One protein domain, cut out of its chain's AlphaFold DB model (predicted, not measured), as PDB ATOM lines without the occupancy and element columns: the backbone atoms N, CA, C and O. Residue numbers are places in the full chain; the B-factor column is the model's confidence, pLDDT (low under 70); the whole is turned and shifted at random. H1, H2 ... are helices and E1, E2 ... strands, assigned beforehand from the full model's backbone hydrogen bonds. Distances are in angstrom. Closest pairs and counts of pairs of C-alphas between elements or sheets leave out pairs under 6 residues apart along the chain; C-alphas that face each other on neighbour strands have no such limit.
ATOM      1  N   VAL A 138     -28.665  41.078 -56.149       87.62
ATOM      2  CA  VAL A 138     -27.263  40.669 -56.119       87.62
ATOM      3  C   VAL A 138     -27.200  39.178 -55.833       87.62
ATOM      4  O   VAL A 138     -27.801  38.708 -54.875       87.62
ATOM      5  N   GLY A 139     -26.446  38.423 -56.623       88.50
ATOM      6  CA  GLY A 139     -26.212  37.011 -56.347       88.50
ATOM      7  C   GLY A 139     -25.498  36.820 -55.013       88.50
ATOM      8  O   GLY A 139     -24.466  37.445 -54.764       88.50
ATOM      9  N   ALA A 140     -26.016  35.922 -54.178       88.25
ATOM     10  CA  ALA A 140     -25.492  35.652 -52.847       88.25
ATOM     11  C   ALA A 140     -24.009  35.243 -52.871       88.25
ATOM     12  O   ALA A 140     -23.212  35.770 -52.099       88.25
ATOM     13  N   LEU A 141     -23.604  34.376 -53.809       86.00
ATOM     14  CA  LEU A 141     -22.215  33.920 -53.952       86.00
ATOM     15  C   LEU A 141     -21.240  35.041 -54.389       86.00
ATOM     16  O   LEU A 141     -20.262  35.280 -53.673       86.00
ATOM     17  N   PRO A 142     -21.469  35.769 -55.504       87.06
ATOM     18  CA  PRO A 142     -20.660  36.939 -55.856       87.06
ATOM     19  C   PRO A 142     -20.629  38.002 -54.753       87.06
ATOM     20  O   PRO A 142     -19.569  38.559 -54.460       87.06
ATOM     21  N   GLY A 143     -21.775  38.241 -54.106       88.25
ATOM     22  CA  GLY A 143     -21.909  39.144 -52.967       88.25
ATOM     23  C   GLY A 143     -21.008  38.751 -51.801       88.25
ATOM     24  O   GLY A 143     -20.240  39.576 -51.308       88.25
ATOM     25  N   LEU A 144     -21.024  37.475 -51.416       89.69
ATOM     26  CA  LEU A 144     -20.196  36.934 -50.342       89.69
ATOM     27  C   LEU A 144     -18.700  37.115 -50.629       89.69
ATOM     28  O   LEU A 144     -17.961  37.582 -49.761       89.69
ATOM     29  N   LEU A 145     -18.250  36.806 -51.849       88.75
ATOM     30  CA  LEU A 145     -16.843  36.950 -52.240       88.75
ATOM     31  C   LEU A 145     -16.382  38.410 -52.189       88.75
ATOM     32  O   LEU A 145     -15.363  38.714 -51.561       88.75
ATOM     33  N   VAL A 146     -17.145  39.318 -52.806       89.69
ATOM     34  CA  VAL A 146     -16.853  40.759 -52.775       89.69
ATOM     35  C   VAL A 146     -16.861  41.268 -51.338       89.69
ATOM     36  O   VAL A 146     -15.935  41.970 -50.930       89.69
ATOM     37  N   GLY A 147     -17.863  40.875 -50.551       88.88
ATOM     38  CA  GLY A 147     -18.014  41.268 -49.158       88.88
ATOM     39  C   GLY A 147     -16.829  40.840 -48.293       88.88
ATOM     40  O   GLY A 147     -16.304  41.665 -47.551       88.88
ATOM     41  N   ILE A 148     -16.340  39.601 -48.427       88.69
ATOM     42  CA  ILE A 148     -15.160  39.108 -47.690       88.69
ATOM     43  C   ILE A 148     -13.908  39.911 -48.047       88.69
ATOM     44  O   ILE A 148     -13.173  40.330 -47.149       88.69
ATOM     45  N   VAL A 149     -13.671  40.161 -49.339       86.19
ATOM     46  CA  VAL A 149     -12.519  40.955 -49.794       86.19
ATOM     47  C   VAL A 149     -12.591  42.366 -49.218       86.19
ATOM     48  O   VAL A 149     -11.618  42.863 -48.649       86.19
ATOM     49  N   PHE A 150     -13.753  43.007 -49.310       85.62
ATOM     50  CA  PHE A 150     -13.943  44.362 -48.808       85.62
ATOM     51  C   PHE A 150     -13.822  44.437 -47.285       85.62
ATOM     52  O   PHE A 150     -13.260  45.389 -46.745       85.62
ATOM     53  N   LEU A 151     -14.297  43.411 -46.583       86.69
ATOM     54  CA  LEU A 151     -14.197  43.294 -45.138       86.69
ATOM     55  C   LEU A 151     -12.745  43.100 -44.679       86.69
ATOM     56  O   LEU A 151     -12.349  43.734 -43.705       86.69
ATOM     57  N   ASP A 152     -11.927  42.312 -45.383       84.50
ATOM     58  CA  ASP A 152     -10.479  42.223 -45.125       84.50
ATOM     59  C   ASP A 152      -9.786  43.577 -45.362       84.50
ATOM     60  O   ASP A 152      -9.034  44.068 -44.515       84.50
ATOM     61  N   VAL A 153     -10.115  44.248 -46.469       82.19
ATOM     62  CA  VAL A 153      -9.591  45.581 -46.810       82.19
ATOM     63  C   VAL A 153      -9.957  46.629 -45.749       82.19
ATOM     64  O   VAL A 153      -9.111  47.447 -45.365       82.19
ATOM     65  N   LEU A 154     -11.196  46.611 -45.255       81.62
ATOM     66  CA  LEU A 154     -11.672  47.519 -44.213       81.62
ATOM     67  C   LEU A 154     -11.064  47.184 -42.851       81.62
ATOM     68  O   LEU A 154     -10.599  48.100 -42.177       81.62
ATOM     69  N   ARG A 155     -10.981  45.903 -42.468       80.44
ATOM     70  CA  ARG A 155     -10.376  45.464 -41.196       80.44
ATOM     71  C   ARG A 155      -8.921  45.901 -41.057       80.44
ATOM     72  O   ARG A 155      -8.514  46.337 -39.986       80.44
ATOM     73  N   ARG A 156      -8.146  45.862 -42.142       78.69
ATOM     74  CA  ARG A 156      -6.759  46.367 -42.145       78.69
ATOM     75  C   ARG A 156      -6.667  47.887 -41.978       78.69
ATOM     76  O   ARG A 156      -5.625  48.399 -41.595       78.69
ATOM     77  N   SER A 157      -7.748  48.607 -42.274       71.44
ATOM     78  CA  SER A 157      -7.832  50.069 -42.220       71.44
ATOM     79  C   SER A 157      -8.545  50.602 -40.969       71.44
ATOM     80  O   SER A 157      -8.495  51.807 -40.709       71.44
ATOM     81  N   THR A 158      -9.251  49.756 -40.213       72.44
ATOM     82  CA  THR A 158      -9.981  50.165 -39.008       72.44
ATOM     83  C   THR A 158      -9.026  50.402 -37.846       72.44
ATOM     84  O   THR A 158      -8.348  49.483 -37.395       72.44
ATOM     85  N   ARG A 159      -9.013  51.627 -37.312       70.12
ATOM     86  CA  ARG A 159      -8.367  51.926 -36.028       70.12
ATOM     87  C   ARG A 159      -9.305  51.554 -34.869       70.12
ATOM     88  O   ARG A 159     -10.523  51.699 -35.027       70.12
ATOM     89  N   PRO A 160      -8.784  51.109 -33.710       72.81
ATOM     90  CA  PRO A 160      -9.607  50.857 -32.533       72.81
ATOM     91  C   PRO A 160     -10.333  52.144 -32.131       72.81
ATOM     92  O   PRO A 160      -9.699  53.161 -31.865       72.81
ATOM     93  N   TRP A 161     -11.666  52.112 -32.107       76.81
ATOM     94  CA  TRP A 161     -12.469  53.236 -31.624       76.81
ATOM     95  C   TRP A 161     -12.837  53.006 -30.159       76.81
ATOM     96  O   TRP A 161     -13.590  52.077 -29.848       76.81
ATOM     97  N   SER A 162     -12.289  53.847 -29.285       75.75
ATOM     98  CA  SER A 162     -12.523  53.868 -27.842       75.75
ATOM     99  C   SER A 162     -13.164  55.209 -27.454       75.75
ATOM    100  O   SER A 162     -12.475  56.208 -27.273       75.75
ATOM    101  N   PRO A 163     -14.503  55.285 -27.384       79.38
ATOM    102  CA  PRO A 163     -15.176  56.525 -27.025       79.38
ATOM    103  C   PRO A 163     -14.986  56.861 -25.539       79.38
ATOM    104  O   PRO A 163     -15.273  56.043 -24.663       79.38
ATOM    105  N   GLU A 164     -14.566  58.091 -25.253       77.12
ATOM    106  CA  GLU A 164     -14.342  58.583 -23.884       77.12
ATOM    107  C   GLU A 164     -15.665  58.898 -23.157       77.12
ATOM    108  O   GLU A 164     -15.816  58.647 -21.956       77.12
ATOM    109  N   ILE A 165     -16.674  59.362 -23.903       83.69
ATOM    110  CA  ILE A 165     -17.988  59.781 -23.391       83.69
ATOM    111  C   ILE A 165     -18.894  58.567 -23.124       83.69
ATOM    112  O   ILE A 165     -18.920  57.609 -23.899       83.69
ATOM    113  N   GLY A 166     -19.700  58.628 -22.055       81.50
ATOM    114  CA  GLY A 166     -20.649  57.570 -21.674       81.50
ATOM    115  C   GLY A 166     -21.600  57.146 -22.803       81.50
ATOM    116  O   GLY A 166     -21.753  55.952 -23.047       81.50
ATOM    117  N   ALA A 167     -22.148  58.102 -23.562       83.31
ATOM    118  CA  ALA A 167     -23.003  57.823 -24.719       83.31
ATOM    119  C   ALA A 167     -22.290  56.980 -25.793       83.31
ATOM    120  O   ALA A 167     -22.843  55.995 -26.282       83.31
ATOM    121  N   GLY A 168     -21.030  57.299 -26.107       84.31
ATOM    122  CA  GLY A 168     -20.245  56.529 -27.072       84.31
ATOM    123  C   GLY A 168     -19.916  55.120 -26.569       84.31
ATOM    124  O   GLY A 168     -19.962  54.169 -27.347       84.31
ATOM    125  N   ARG A 169     -19.660  54.940 -25.264       85.06
ATOM    126  CA  ARG A 169     -19.452  53.602 -24.674       85.06
ATOM    127  C   ARG A 169     -20.696  52.725 -24.794       85.06
ATOM    128  O   ARG A 169     -20.567  51.538 -25.087       85.06
ATOM    129  N   THR A 170     -21.886  53.297 -24.615       87.00
ATOM    130  CA  THR A 170     -23.155  52.585 -24.820       87.00
ATOM    131  C   THR A 170     -23.319  52.164 -26.280       87.00
ATOM    132  O   THR A 170     -23.569  50.990 -26.541       87.00
ATOM    133  N   VAL A 171     -23.077  53.072 -27.233       86.19
ATOM    134  CA  VAL A 171     -23.119  52.765 -28.676       86.19
ATOM    135  C   VAL A 171     -22.122  51.662 -29.042       86.19
ATOM    136  O   VAL A 171     -22.472  50.715 -29.742       86.19
ATOM    137  N   ALA A 172     -20.891  51.729 -28.528       85.75
ATOM    138  CA  ALA A 172     -19.872  50.715 -28.779       85.75
ATOM    139  C   ALA A 172     -20.267  49.328 -28.238       85.75
ATOM    140  O   ALA A 172     -20.021  48.329 -28.914       85.75
ATOM    141  N   ARG A 173     -20.893  49.261 -27.052       87.81
ATOM    142  CA  ARG A 173     -21.413  48.009 -26.474       87.81
ATOM    143  C   ARG A 173     -22.573  47.450 -27.288       87.81
ATOM    144  O   ARG A 173     -22.540  46.274 -27.623       87.81
ATOM    145  N   LEU A 174     -23.552  48.282 -27.644       88.31
ATOM    146  CA  LEU A 174     -24.695  47.862 -28.463       88.31
ATOM    147  C   LEU A 174     -24.239  47.305 -29.814       88.31
ATOM    148  O   LEU A 174     -24.687  46.242 -30.228       88.31
ATOM    149  N   LEU A 175     -23.285  47.974 -30.462       86.81
ATOM    150  CA  LEU A 175     -22.718  47.528 -31.731       86.81
ATOM    151  C   LEU A 175     -21.925  46.219 -31.586       86.81
ATOM    152  O   LEU A 175     -22.024  45.349 -32.446       86.81
ATOM    153  N   ALA A 176     -21.177  46.038 -30.492       87.44
ATOM    154  CA  ALA A 176     -20.486  44.777 -30.213       87.44
ATOM    155  C   ALA A 176     -21.466  43.620 -29.957       87.44
ATOM    156  O   ALA A 176     -21.262  42.528 -30.482       87.44
ATOM    157  N   VAL A 177     -22.546  43.865 -29.206       91.19
ATOM    158  CA  VAL A 177     -23.610  42.879 -28.958       91.19
ATOM    159  C   VAL A 177     -24.321  42.514 -30.258       91.19
ATOM    160  O   VAL A 177     -24.508  41.333 -30.520       91.19
ATOM    161  N   ALA A 178     -24.651  43.491 -31.105       88.12
ATOM    162  CA  ALA A 178     -25.288  43.246 -32.397       88.12
ATOM    163  C   ALA A 178     -24.406  42.399 -33.331       88.12
ATOM    164  O   ALA A 178     -24.875  41.425 -33.915       88.12
ATOM    165  N   VAL A 179     -23.111  42.721 -33.431       88.19
ATOM    166  CA  VAL A 179     -22.147  41.935 -34.222       88.19
ATOM    167  C   VAL A 179     -21.968  40.528 -33.649       88.19
ATOM    168  O   VAL A 179     -21.949  39.562 -34.411       88.19
ATOM    169  N   GLY A 180     -21.877  40.395 -32.323       88.50
ATOM    170  CA  GLY A 180     -21.798  39.098 -31.652       88.50
ATOM    171  C   GLY A 180     -23.049  38.246 -31.876       88.50
ATOM    172  O   GLY A 180     -22.934  37.072 -32.209       88.50
ATOM    173  N   ALA A 181     -24.237  38.845 -31.775       89.94
ATOM    174  CA  ALA A 181     -25.509  38.175 -32.022       89.94
ATOM    175  C   ALA A 181     -25.621  37.682 -33.472       89.94
ATOM    176  O   ALA A 181     -25.965  36.523 -33.683       89.94
ATOM    177  N   MET A 182     -25.257  38.511 -34.460       89.94
ATOM    178  CA  MET A 182     -25.199  38.079 -35.863       89.94
ATOM    179  C   MET A 182     -24.246  36.891 -36.051       89.94
ATOM    180  O   MET A 182     -24.612  35.919 -36.702       89.94
ATOM    181  N   ALA A 183     -23.051  36.932 -35.454       87.75
ATOM    182  CA  ALA A 183     -22.080  35.844 -35.571       87.75
ATOM    183  C   ALA A 183     -22.588  34.527 -34.956       87.75
ATOM    184  O   ALA A 183     -22.405  33.466 -35.548       87.75
ATOM    185  N   VAL A 184     -23.243  34.593 -33.794       90.25
ATOM    186  CA  VAL A 184     -23.822  33.416 -33.125       90.25
ATOM    187  C   VAL A 184     -24.981  32.837 -33.929       90.25
ATOM    188  O   VAL A 184     -25.029  31.626 -34.126       90.25
ATOM    189  N   LEU A 185     -25.894  33.680 -34.415       87.94
ATOM    190  CA  LEU A 185     -27.061  33.228 -35.176       87.94
ATOM    191  C   LEU A 185     -26.659  32.564 -36.498       87.94
ATOM    192  O   LEU A 185     -27.171  31.500 -36.825       87.94
ATOM    193  N   VAL A 186     -25.687  33.141 -37.206       85.88
ATOM    194  CA  VAL A 186     -25.134  32.566 -38.441       85.88
ATOM    195  C   VAL A 186     -24.411  31.249 -38.185       85.88
ATOM    196  O   VAL A 186     -24.536  30.312 -38.966       85.88
ATOM    197  N   LEU A 187     -23.648  31.156 -37.094       85.31
ATOM    198  CA  LEU A 187     -22.992  29.905 -36.723       85.31
ATOM    199  C   LEU A 187     -24.025  28.819 -36.409       85.31
ATOM    200  O   LEU A 187     -23.851  27.672 -36.812       85.31
ATOM    201  N   LEU A 188     -25.096  29.181 -35.704       86.25
ATOM    202  CA  LEU A 188     -26.176  28.263 -35.370       86.25
ATOM    203  C   LEU A 188     -26.895  27.772 -36.630       86.25
ATOM    204  O   LEU A 188     -27.114  26.574 -36.756       86.25
ATOM    205  N   GLU A 189     -27.172  28.660 -37.583       84.25
ATOM    206  CA  GLU A 189     -27.717  28.311 -38.898       84.25
ATOM    207  C   GLU A 189     -26.801  27.350 -39.675       84.25
ATOM    208  O   GLU A 189     -27.260  26.316 -40.160       84.25
ATOM    209  N   LEU A 190     -25.490  27.618 -39.714       81.62
ATOM    210  CA  LEU A 190     -24.511  26.774 -40.408       81.62
ATOM    211  C   LEU A 190     -24.381  25.373 -39.784       81.62
ATOM    212  O   LEU A 190     -24.212  24.387 -40.496       81.62
ATOM    213  N   VAL A 191     -24.419  25.287 -38.451       81.44
ATOM    214  CA  VAL A 191     -24.252  24.025 -37.712       81.44
ATOM    215  C   VAL A 191     -25.537  23.206 -37.713       81.44
ATOM    216  O   VAL A 191     -25.487  21.988 -37.862       81.44
ATOM    217  N   ALA A 192     -26.680  23.859 -37.515       78.06
ATOM    218  CA  ALA A 192     -27.963  23.184 -37.395       78.06
ATOM    219  C   ALA A 192     -28.616  22.902 -38.758       78.06
ATOM    220  O   ALA A 192     -29.506  22.058 -38.825       78.06
ATOM    221  N   GLY A 193     -28.182  23.572 -39.834       71.94
ATOM    222  CA  GLY A 193     -28.714  23.367 -41.184       71.94
ATOM    223  C   GLY A 193     -30.198  23.725 -41.314       71.94
ATOM    224  O   GLY A 193     -30.897  23.144 -42.139       71.94
ATOM    225  N   ILE A 194     -30.685  24.635 -40.468       78.38
ATOM    226  CA  ILE A 194     -32.075  25.107 -40.439       78.38
ATOM    227  C   ILE A 194     -32.135  26.578 -40.831       78.38
ATOM    228  O   ILE A 194     -31.275  27.362 -40.439       78.38
ATOM    229  N   GLU A 195     -33.183  26.955 -41.556       82.44
ATOM    230  CA  GLU A 195     -33.452  28.347 -41.907       82.44
ATOM    231  C   GLU A 195     -33.926  29.126 -40.672       82.44
ATOM    232  O   GLU A 195     -34.968  28.821 -40.084       82.44
ATOM    233  N   LEU A 196     -33.173  30.157 -40.281       83.44
ATOM    234  CA  LEU A 196     -33.583  31.070 -39.213       83.44
ATOM    235  C   LEU A 196     -33.974  32.428 -39.792       83.44
ATOM    236  O   LEU A 196     -33.121  33.286 -40.007       83.44
ATOM    237  N   ALA A 197     -35.279  32.686 -39.913       84.12
ATOM    238  CA  ALA A 197     -35.816  33.964 -40.405       84.12
ATOM    239  C   ALA A 197     -35.300  35.207 -39.640       84.12
ATOM    240  O   ALA A 197     -35.290  36.316 -40.170       84.12
ATOM    241  N   VAL A 198     -34.834  35.042 -38.396       86.81
ATOM    242  CA  VAL A 198     -34.264  36.123 -37.573       86.81
ATOM    243  C   VAL A 198     -32.910  36.616 -38.108       86.81
ATOM    244  O   VAL A 198     -32.586  37.792 -37.935       86.81
ATOM    245  N   VAL A 199     -32.128  35.755 -38.770       86.88
ATOM    246  CA  VAL A 199     -30.790  36.080 -39.299       86.88
ATOM    247  C   VAL A 199     -30.836  37.238 -40.306       86.88
ATOM    248  O   VAL A 199     -30.197  38.263 -40.039       86.88
ATOM    249  N   PRO A 200     -31.596  37.157 -41.420       87.25
ATOM    250  CA  PRO A 200     -31.647  38.238 -42.400       87.25
ATOM    251  C   PRO A 200     -32.282  39.510 -41.830       87.25
ATOM    252  O   PRO A 200     -31.822  40.605 -42.139       87.25
ATOM    253  N   ILE A 201     -33.281  39.396 -40.946       88.44
ATOM    254  CA  ILE A 201     -33.929  40.557 -40.314       88.44
ATOM    255  C   ILE A 201     -32.917  41.349 -39.479       88.44
ATOM    256  O   ILE A 201     -32.797  42.568 -39.630       88.44
ATOM    257  N   LEU A 202     -32.163  40.660 -38.615       89.62
ATOM    258  CA  LEU A 202     -31.154  41.298 -37.776       89.62
ATOM    259  C   LEU A 202     -30.035  41.908 -38.628       89.62
ATOM    260  O   LEU A 202     -29.621  43.039 -38.376       89.62
ATOM    261  N   ALA A 203     -29.562  41.185 -39.642       88.75
ATOM    262  CA  ALA A 203     -28.497  41.656 -40.514       88.75
ATOM    263  C   ALA A 203     -28.923  42.883 -41.339       88.75
ATOM    264  O   ALA A 203     -28.189  43.870 -41.380       88.75
ATOM    265  N   ILE A 204     -30.134  42.902 -41.903       89.56
ATOM    266  CA  ILE A 204     -30.669  44.079 -42.603       89.56
ATOM    267  C   ILE A 204     -30.795  45.269 -41.646       89.56
ATOM    268  O   ILE A 204     -30.381  46.375 -41.994       89.56
ATOM    269  N   ALA A 205     -31.307  45.063 -40.428       90.12
ATOM    270  CA  ALA A 205     -31.454  46.136 -39.448       90.12
ATOM    271  C   ALA A 205     -30.094  46.730 -39.035       90.12
ATOM    272  O   ALA A 205     -29.882  47.941 -39.116       90.12
ATOM    273  N   VAL A 206     -29.141  45.881 -38.638       89.75
ATOM    274  CA  VAL A 206     -27.801  46.312 -38.205       89.75
ATOM    275  C   VAL A 206     -27.017  46.925 -39.365       89.75
ATOM    276  O   VAL A 206     -26.370  47.965 -39.198       89.75
ATOM    277  N   GLY A 207     -27.091  46.312 -40.547       87.94
ATOM    278  CA  GLY A 207     -26.439  46.780 -41.765       87.94
ATOM    279  C   GLY A 207     -26.989  48.120 -42.240       87.94
ATOM    280  O   GLY A 207     -26.210  49.035 -42.494       87.94
ATOM    281  N   GLY A 208     -28.315  48.271 -42.275       86.94
ATOM    282  CA  GLY A 208     -28.996  49.498 -42.685       86.94
ATOM    283  C   GLY A 208     -28.681  50.681 -41.770       86.94
ATOM    284  O   GLY A 208     -28.278  51.739 -42.254       86.94
ATOM    285  N   VAL A 209     -28.761  50.495 -40.446       89.38
ATOM    286  CA  VAL A 209     -28.398  51.538 -39.466       89.38
ATOM    287  C   VAL A 209     -26.923  51.927 -39.598       89.38
ATOM    288  O   VAL A 209     -26.573  53.113 -39.576       89.38
ATOM    289  N   SER A 210     -26.045  50.936 -39.774       87.56
ATOM    290  CA  SER A 210     -24.607  51.172 -39.925       87.56
ATOM    291  C   SER A 210     -24.280  51.909 -41.226       87.56
ATOM    292  O   SER A 210     -23.476  52.840 -41.207       87.56
ATOM    293  N   ALA A 211     -24.932  51.549 -42.333       87.25
ATOM    294  CA  ALA A 211     -24.770  52.199 -43.630       87.25
ATOM    295  C   ALA A 211     -25.300  53.640 -43.618       87.25
ATOM    296  O   ALA A 211     -24.600  54.550 -44.060       87.25
ATOM    297  N   ALA A 212     -26.485  53.880 -43.048       88.62
ATOM    298  CA  ALA A 212     -27.055  55.224 -42.933       88.62
ATOM    299  C   ALA A 212     -26.136  56.153 -42.132       88.62
ATOM    300  O   ALA A 212     -25.820  57.264 -42.558       88.62
ATOM    301  N   THR A 213     -25.627  55.674 -40.999       86.69
ATOM    302  CA  THR A 213     -24.711  56.472 -40.184       86.69
ATOM    303  C   THR A 213     -23.358  56.655 -40.883       86.69
ATOM    304  O   THR A 213     -22.799  57.746 -40.829       86.69
ATOM    305  N   ALA A 214     -22.858  55.652 -41.617       86.19
ATOM    306  CA  ALA A 214     -21.667  55.792 -42.455       86.19
ATOM    307  C   ALA A 214     -21.829  56.928 -43.485       86.19
ATOM    308  O   ALA A 214     -20.939  57.770 -43.596       86.19
ATOM    309  N   VAL A 215     -22.982  57.024 -44.158       87.25
ATOM    310  CA  VAL A 215     -23.295  58.122 -45.094       87.25
ATOM    311  C   VAL A 215     -23.275  59.479 -44.391       87.25
ATOM    312  O   VAL A 215     -22.635  60.409 -44.883       87.25
ATOM    313  N   VAL A 216     -23.891  59.592 -43.210       86.69
ATOM    314  CA  VAL A 216     -23.844  60.830 -42.410       86.69
ATOM    315  C   VAL A 216     -22.401  61.186 -42.032       86.69
ATOM    316  O   VAL A 216     -22.001  62.345 -42.164       86.69
ATOM    317  N   THR A 217     -21.591  60.203 -41.619       85.31
ATOM    318  CA  THR A 217     -20.178  60.442 -41.284       85.31
ATOM    319  C   THR A 217     -19.339  60.884 -42.473       85.31
ATOM    320  O   THR A 217     -18.526  61.799 -42.339       85.31
ATOM    321  N   ALA A 218     -19.571  60.296 -43.646       84.75
ATOM    322  CA  ALA A 218     -18.900  60.683 -44.877       84.75
ATOM    323  C   ALA A 218     -19.291  62.107 -45.303       84.75
ATOM    324  O   ALA A 218     -18.415  62.922 -45.581       84.75
ATOM    325  N   GLY A 219     -20.586  62.444 -45.279       85.81
ATOM    326  CA  GLY A 219     -21.077  63.780 -45.635       85.81
ATOM    327  C   GLY A 219     -20.554  64.881 -44.708       85.81
ATOM    328  O   GLY A 219     -20.182  65.961 -45.172       85.81
ATOM    329  N   ALA A 220     -20.450  64.603 -43.407       84.81
ATOM    330  CA  ALA A 220     -19.848  65.534 -42.455       84.81
ATOM    331  C   ALA A 220     -18.346  65.729 -42.705       84.81
ATOM    332  O   ALA A 220     -17.869  66.862 -42.636       84.81
ATOM    333  N   HIS A 221     -17.622  64.659 -43.054       83.19
ATOM    334  CA  HIS A 221     -16.200  64.726 -43.389       83.19
ATOM    335  C   HIS A 221     -15.947  65.581 -44.639       83.19
ATOM    336  O   HIS A 221     -15.086  66.455 -44.613       83.19
ATOM    337  N   VAL A 222     -16.750  65.392 -45.694       85.50
ATOM    338  CA  VAL A 222     -16.689  66.207 -46.924       85.50
ATOM    339  C   VAL A 222     -17.042  67.670 -46.647       85.50
ATOM    340  O   VAL A 222     -16.416  68.572 -47.191       85.50
ATOM    341  N   SER A 223     -18.009  67.918 -45.764       87.25
ATOM    342  CA  SER A 223     -18.454  69.274 -45.407       87.25
ATOM    343  C   SER A 223     -17.556  69.970 -44.372       87.25
ATOM    344  O   SER A 223     -17.912  71.048 -43.900       87.25
ATOM    345  N   GLY A 224     -16.451  69.345 -43.942       82.88
ATOM    346  CA  GLY A 224     -15.564  69.878 -42.901       82.88
ATOM    347  C   GLY A 224     -16.213  70.023 -41.517       82.88
ATOM    348  O   GLY A 224     -15.698  70.745 -40.667       82.88
ATOM    349  N   ARG A 225     -17.353  69.364 -41.266       85.19
ATOM    350  CA  ARG A 225     -18.069  69.438 -39.985       85.19
ATOM    351  C   ARG A 225     -17.473  68.446 -38.994       85.19
ATOM    352  O   ARG A 225     -17.383  67.251 -39.273       85.19
ATOM    353  N   HIS A 226     -17.134  68.922 -37.800       79.19
ATOM    354  CA  HIS A 226     -16.723  68.046 -36.709       79.19
ATOM    355  C   HIS A 226     -17.934  67.319 -36.128       79.19
ATOM    356  O   HIS A 226     -18.882  67.939 -35.647       79.19
ATOM    357  N   LEU A 227     -17.902  65.988 -36.189       79.19
ATOM    358  CA  LEU A 227     -18.924  65.152 -35.580       79.19
ATOM    359  C   LEU A 227     -18.631  64.914 -34.096       79.19
ATOM    360  O   LEU A 227     -17.465  64.834 -33.702       79.19
ATOM    361  N   PRO A 228     -19.679  64.738 -33.276       81.00
ATOM    362  CA  PRO A 228     -19.521  64.293 -31.903       81.00
ATOM    363  C   PRO A 228     -18.741  62.975 -31.802       81.00
ATOM    364  O   PRO A 228     -18.965  62.045 -32.576       81.00
ATOM    365  N   THR A 229     -17.897  62.846 -30.778       78.81
ATOM    366  CA  THR A 229     -17.049  61.659 -30.549       78.81
ATOM    367  C   THR A 229     -17.825  60.379 -30.205       78.81
ATOM    368  O   THR A 229     -17.242  59.294 -30.205       78.81
ATOM    369  N   TRP A 230     -19.134  60.477 -29.927       79.69
ATOM    370  CA  TRP A 230     -20.017  59.323 -29.714       79.69
ATOM    371  C   TRP A 230     -20.431  58.622 -31.016       79.69
ATOM    372  O   TRP A 230     -20.900  57.486 -30.955       79.69
ATOM    373  N   ILE A 231     -20.233  59.259 -32.175       83.19
ATOM    374  CA  ILE A 231     -20.504  58.658 -33.482       83.19
ATOM    375  C   ILE A 231     -19.280  57.825 -33.907       83.19
ATOM    376  O   ILE A 231     -18.160  58.344 -33.899       83.19
ATOM    377  N   PRO A 232     -19.451  56.539 -34.272       83.69
ATOM    378  CA  PRO A 232     -18.332  55.706 -34.689       83.69
ATOM    379  C   PRO A 232     -17.683  56.217 -35.988       83.69
ATOM    380  O   PRO A 232     -18.360  56.798 -36.836       83.69
ATOM    381  N   PRO A 233     -16.382  55.958 -36.205       85.19
ATOM    382  CA  PRO A 233     -15.707  56.359 -37.433       85.19
ATOM    383  C   PRO A 233     -16.236  55.587 -38.648       85.19
ATOM    384  O   PRO A 233     -16.576  54.404 -38.543       85.19
ATOM    385  N   LEU A 234     -16.186  56.230 -39.821       84.50
ATOM    386  CA  LEU A 234     -16.629  55.681 -41.110       84.50
ATOM    387  C   LEU A 234     -16.096  54.264 -41.374       84.50
ATOM    388  O   LEU A 234     -16.834  53.398 -41.831       84.50
ATOM    389  N   SER A 235     -14.830  54.000 -41.042       82.88
ATOM    390  CA  SER A 235     -14.209  52.684 -41.240       82.88
ATOM    391  C   SER A 235     -14.869  51.581 -40.409       82.88
ATOM    392  O   SER A 235     -15.061  50.474 -40.909       82.88
ATOM    393  N   ARG A 236     -15.262  51.874 -39.162       84.88
ATOM    394  CA  ARG A 236     -15.939  50.911 -38.280       84.88
ATOM    395  C   ARG A 236     -17.379  50.685 -38.729       84.88
ATOM    396  O   ARG A 236     -17.828  49.545 -38.749       84.88
ATOM    397  N   MET A 237     -18.080  51.744 -39.127       86.94
ATOM    398  CA  MET A 237     -19.461  51.646 -39.611       86.94
ATOM    399  C   MET A 237     -19.546  50.908 -40.945       86.94
ATOM    400  O   MET A 237     -20.370  50.010 -41.099       86.94
ATOM    401  N   GLY A 238     -18.626  51.210 -41.863       86.00
ATOM    402  CA  GLY A 238     -18.478  50.490 -43.124       86.00
ATOM    403  C   GLY A 238     -18.162  49.012 -42.907       86.00
ATOM    404  O   GLY A 238     -18.784  48.163 -43.534       86.00
ATOM    405  N   ALA A 239     -17.261  48.674 -41.975       87.19
ATOM    406  CA  ALA A 239     -16.942  47.277 -41.674       87.19
ATOM    407  C   ALA A 239     -18.148  46.496 -41.121       87.19
ATOM    408  O   ALA A 239     -18.331  45.334 -41.474       87.19
ATOM    409  N   VAL A 240     -18.983  47.123 -40.285       89.00
ATOM    410  CA  VAL A 240     -20.209  46.498 -39.760       89.00
ATOM    411  C   VAL A 240     -21.272  46.357 -40.845       89.00
ATOM    412  O   VAL A 240     -21.883  45.298 -40.941       89.00
ATOM    413  N   ALA A 241     -21.457  47.372 -41.695       89.56
ATOM    414  CA  ALA A 241     -22.397  47.313 -42.813       89.56
ATOM    415  C   ALA A 241     -22.020  46.212 -43.820       89.56
ATOM    416  O   ALA A 241     -22.859  45.395 -44.191       89.56
ATOM    417  N   VAL A 242     -20.739  46.132 -44.197       89.88
ATOM    418  CA  VAL A 242     -20.222  45.059 -45.060       89.88
ATOM    419  C   VAL A 242     -20.314  43.702 -44.361       89.88
ATOM    420  O   VAL A 242     -20.667  42.717 -44.996       89.88
ATOM    421  N   GLY A 243     -20.048  43.636 -43.054       89.00
ATOM    422  CA  GLY A 243     -20.212  42.410 -42.270       89.00
ATOM    423  C   GLY A 243     -21.652  41.898 -42.273       89.00
ATOM    424  O   GLY A 243     -21.873  40.714 -42.497       89.00
ATOM    425  N   ALA A 244     -22.628  42.786 -42.098       90.56
ATOM    426  CA  ALA A 244     -24.044  42.449 -42.187       90.56
ATOM    427  C   ALA A 244     -24.450  41.999 -43.603       90.56
ATOM    428  O   ALA A 244     -25.171  41.016 -43.748       90.56
ATOM    429  N   PHE A 245     -23.926  42.646 -44.649       91.31
ATOM    430  CA  PHE A 245     -24.114  42.202 -46.034       91.31
ATOM    431  C   PHE A 245     -23.550  40.791 -46.272       91.31
ATOM    432  O   PHE A 245     -24.242  39.948 -46.834       91.31
ATOM    433  N   VAL A 246     -22.340  40.498 -45.774       91.81
ATOM    434  CA  VAL A 246     -21.739  39.151 -45.835       91.81
ATOM    435  C   VAL A 246     -22.614  38.120 -45.124       91.81
ATOM    436  O   VAL A 246     -22.765  37.015 -45.633       91.81
ATOM    437  N   VAL A 247     -23.212  38.475 -43.983       90.88
ATOM    438  CA  VAL A 247     -24.150  37.603 -43.262       90.88
ATOM    439  C   VAL A 247     -25.403  37.317 -44.094       90.88
ATOM    440  O   VAL A 247     -25.772  36.154 -44.220       90.88
ATOM    441  N   CYS A 248     -26.019  38.330 -44.709       90.12
ATOM    442  CA  CYS A 248     -27.177  38.118 -45.582       90.12
ATOM    443  C   CYS A 248     -26.829  37.254 -46.805       90.12
ATOM    444  O   CYS A 248     -27.600  36.370 -47.167       90.12
ATOM    445  N   CYS A 249     -25.664  37.477 -47.425       89.50
ATOM    446  CA  CYS A 249     -25.181  36.619 -48.505       89.50
ATOM    447  C   CYS A 249     -24.967  35.181 -48.027       89.50
ATOM    448  O   CYS A 249     -25.388  34.254 -48.704       89.50
ATOM    449  N   LEU A 250     -24.340  34.991 -46.864       88.25
ATOM    450  CA  LEU A 250     -24.077  33.665 -46.313       88.25
ATOM    451  C   LEU A 250     -25.380  32.916 -46.011       88.25
ATOM    452  O   LEU A 250     -25.497  31.762 -46.413       88.25
ATOM    453  N   HIS A 251     -26.360  33.585 -45.395       88.62
ATOM    454  CA  HIS A 251     -27.708  33.051 -45.192       88.62
ATOM    455  C   HIS A 251     -28.292  32.562 -46.521       88.62
ATOM    456  O   HIS A 251     -28.487  31.363 -46.685       88.62
ATOM    457  N   ALA A 252     -28.411  33.449 -47.517       87.62
ATOM    458  CA  ALA A 252     -28.974  33.112 -48.825       87.62
ATOM    459  C   ALA A 252     -28.236  31.957 -49.532       87.62
ATOM    460  O   ALA A 252     -28.864  31.135 -50.197       87.62
ATOM    461  N   THR A 253     -26.910  31.847 -49.377       86.69
ATOM    462  CA  THR A 253     -26.147  30.713 -49.936       86.69
ATOM    463  C   THR A 253     -26.373  29.386 -49.216       86.69
ATOM    464  O   THR A 253     -26.248  28.340 -49.846       86.69
ATOM    465  N   VAL A 254     -26.652  29.408 -47.910       83.69
ATOM    466  CA  VAL A 254     -26.796  28.201 -47.082       83.69
ATOM    467  C   VAL A 254     -28.234  27.688 -47.112       83.69
ATOM    468  O   VAL A 254     -28.445  26.488 -47.268       83.69
ATOM    469  N   THR A 255     -29.214  28.582 -46.987       83.19
ATOM    470  CA  THR A 255     -30.643  28.239 -46.939       83.19
ATOM    471  C   THR A 255     -31.264  28.108 -48.326       83.19
ATOM    472  O   THR A 255     -32.280  27.437 -48.481       83.19
ATOM    473  N   GLY A 256     -30.668  28.740 -49.342       83.75
ATOM    474  CA  GLY A 256     -31.259  28.838 -50.674       83.75
ATOM    475  C   GLY A 256     -32.419  29.836 -50.753       83.75
ATOM    476  O   GLY A 256     -33.129  29.846 -51.758       83.75
ATOM    477  N   THR A 257     -32.626  30.656 -49.718       85.75
ATOM    478  CA  THR A 257     -33.702  31.652 -49.662       85.75
ATOM    479  C   THR A 257     -33.203  33.042 -50.036       85.75
ATOM    480  O   THR A 257     -32.112  33.469 -49.656       85.75
ATOM    481  N   ASP A 258     -34.013  33.769 -50.802       87.50
ATOM    482  CA  ASP A 258     -33.707  35.147 -51.170       87.50
ATOM    483  C   ASP A 258     -33.881  36.077 -49.960       87.50
ATOM    484  O   ASP A 258     -34.813  35.944 -49.166       87.50
ATOM    485  N   VAL A 259     -32.988  37.059 -49.831       85.62
ATOM    486  CA  VAL A 259     -33.007  38.041 -48.741       85.62
ATOM    487  C   VAL A 259     -33.344  39.416 -49.301       85.62
ATOM    488  O   VAL A 259     -32.519  40.051 -49.954       85.62
ATOM    489  N   GLY A 260     -34.542  39.914 -48.999       81.19
ATOM    490  CA  GLY A 260     -35.007  41.241 -49.412       81.19
ATOM    491  C   GLY A 260     -36.203  41.192 -50.362       81.19
ATOM    492  O   GLY A 260     -36.945  40.218 -50.390       81.19
ATOM    493  N   GLY A 261     -36.417  42.290 -51.092       74.69
ATOM    494  CA  GLY A 261     -37.516  42.445 -52.050       74.69
ATOM    495  C   GLY A 261     -36.986  42.785 -53.441       74.69
ATOM    496  O   GLY A 261     -36.123  42.093 -53.970       74.69
ATOM    497  N   THR A 262     -37.456  43.890 -54.021       70.50
ATOM    498  CA  THR A 262     -36.986  44.388 -55.331       70.50
ATOM    499  C   THR A 262     -35.485  44.694 -55.346       70.50
ATOM    500  O   THR A 262     -34.792  44.375 -56.310       70.50
ATOM    501  N   VAL A 263     -34.960  45.262 -54.259       79.69
ATOM    502  CA  VAL A 263     -33.522  45.350 -53.982       79.69
ATOM    503  C   VAL A 263     -33.204  44.321 -52.905       79.69
ATOM    504  O   VAL A 263     -33.729  44.394 -51.793       79.69
ATOM    505  N   GLY A 264     -32.375  43.341 -53.244       85.50
ATOM    506  CA  GLY A 264     -32.143  42.193 -52.379       85.50
ATOM    507  C   GLY A 264     -30.997  41.313 -52.847       85.50
ATOM    508  O   GLY A 264     -30.275  41.631 -53.794       85.50
ATOM    509  N   ILE A 265     -30.832  40.199 -52.153       87.31
ATOM    510  CA  ILE A 265     -29.824  39.187 -52.419       87.31
ATOM    511  C   ILE A 265     -30.555  37.937 -52.889       87.31
ATOM    512  O   ILE A 265     -31.376  37.399 -52.153       87.31
ATOM    513  N   ALA A 266     -30.258  37.498 -54.107       87.19
ATOM    514  CA  ALA A 266     -30.830  36.289 -54.679       87.19
ATOM    515  C   ALA A 266     -29.919  35.090 -54.387       87.19
ATOM    516  O   ALA A 266     -28.704  35.159 -54.611       87.19
ATOM    517  N   ALA A 267     -30.489  33.989 -53.911       81.62
ATOM    518  CA  ALA A 267     -29.778  32.748 -53.631       81.62
ATOM    519  C   ALA A 267     -29.273  32.071 -54.915       81.62
ATOM    520  O   ALA A 267     -28.171  31.519 -54.942       81.62
ATOM    521  N   SER A 268     -30.044  32.152 -56.004       75.25
ATOM    522  CA  SER A 268     -29.698  31.600 -57.322       75.25
ATOM    523  C   SER A 268     -30.224  32.482 -58.467       75.25
ATOM    524  O   SER A 268     -30.916  33.466 -58.225       75.25
ATOM    525  N   GLY A 269     -29.837  32.194 -59.717       70.81
ATOM    526  CA  GLY A 269     -30.349  32.894 -60.910       70.81
ATOM    527  C   GLY A 269     -29.734  34.270 -61.205       70.81
ATOM    528  O   GLY A 269     -29.983  34.837 -62.257       70.81
ATOM    529  N   ALA A 270     -28.886  34.802 -60.322       78.62
ATOM    530  CA  ALA A 270     -28.207  36.080 -60.553       78.62
ATOM    531  C   ALA A 270     -27.069  36.007 -61.591       78.62
ATOM    532  O   ALA A 270     -26.693  37.019 -62.178       78.62
ATOM    533  N   ILE A 271     -26.491  34.821 -61.775       85.38
ATOM    534  CA  ILE A 271     -25.572  34.489 -62.863       85.38
ATOM    535  C   ILE A 271     -25.996  33.100 -63.328       85.38
ATOM    536  O   ILE A 271     -25.793  32.138 -62.585       85.38
ATOM    537  N   ASP A 272     -26.588  32.993 -64.514       85.25
ATOM    538  CA  ASP A 272     -26.755  31.707 -65.185       85.25
ATOM    539  C   ASP A 272     -25.652  31.582 -66.226       85.25
ATOM    540  O   ASP A 272     -25.595  32.339 -67.191       85.25
ATOM    541  N   TRP A 273     -24.740  30.638 -66.005       87.62
ATOM    542  CA  TRP A 273     -23.654  30.352 -66.932       87.62
ATOM    543  C   TRP A 273     -23.815  28.930 -67.461       87.62
ATOM    544  O   TRP A 273     -23.167  28.013 -66.944       87.62
TER     545      TRP A 273
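This is residues 138 to 273 of the 534 residues of the protein "Phosphate transport system permease protein PstA" of Natrinema sp. CBA1119 (UniProt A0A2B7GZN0). H2, the longest helix, forms an up-and-down bundle with H3 and H4, each running against the one before, and H1 packs on H4, the middle helix of the four. Strand E1 lies near the beginning of H1. The printed part has 136 residues, with four named helices followed by one named strand; it is mostly helix, compact, with a radius of gyration of 15.9 A, and spans 47 by 30 by 27 A.

H2, residues 166 to 192, and H3, residues 198 to 222, form a hairpin at a steep tilt of 38 degrees; their closest C-alphas, of Leu 185 and Val 199, are 6.2 A apart. H4, residues 234 to 255, touches H3 at Gly 207 and Ala 241, closest C-alphas 4.2 A. H1, residues 140 to 155, touches H4 and is apart from H2 and H3; the closest C-alphas, of Ala 140 and Cys 249, are 4.5 A apart. Every O i to N i+4 pair in the four helices is within hydrogen-bond range.

H2 is 38.5 A long, H3 36.1 A, H4 31.4 A and H1 21.5 A. C-alpha 140 is at (-25.492, 35.652, -52.847). E1, residues 264 to 266, ends at (-30.830, 36.289, -54.679).

The farthest C-alphas, of Gly 166 and Trp 273, are 52.9 A apart. The printed part has no cut, the link from H3 to H4 is long, and no printed residue is under 70 in pLDDT.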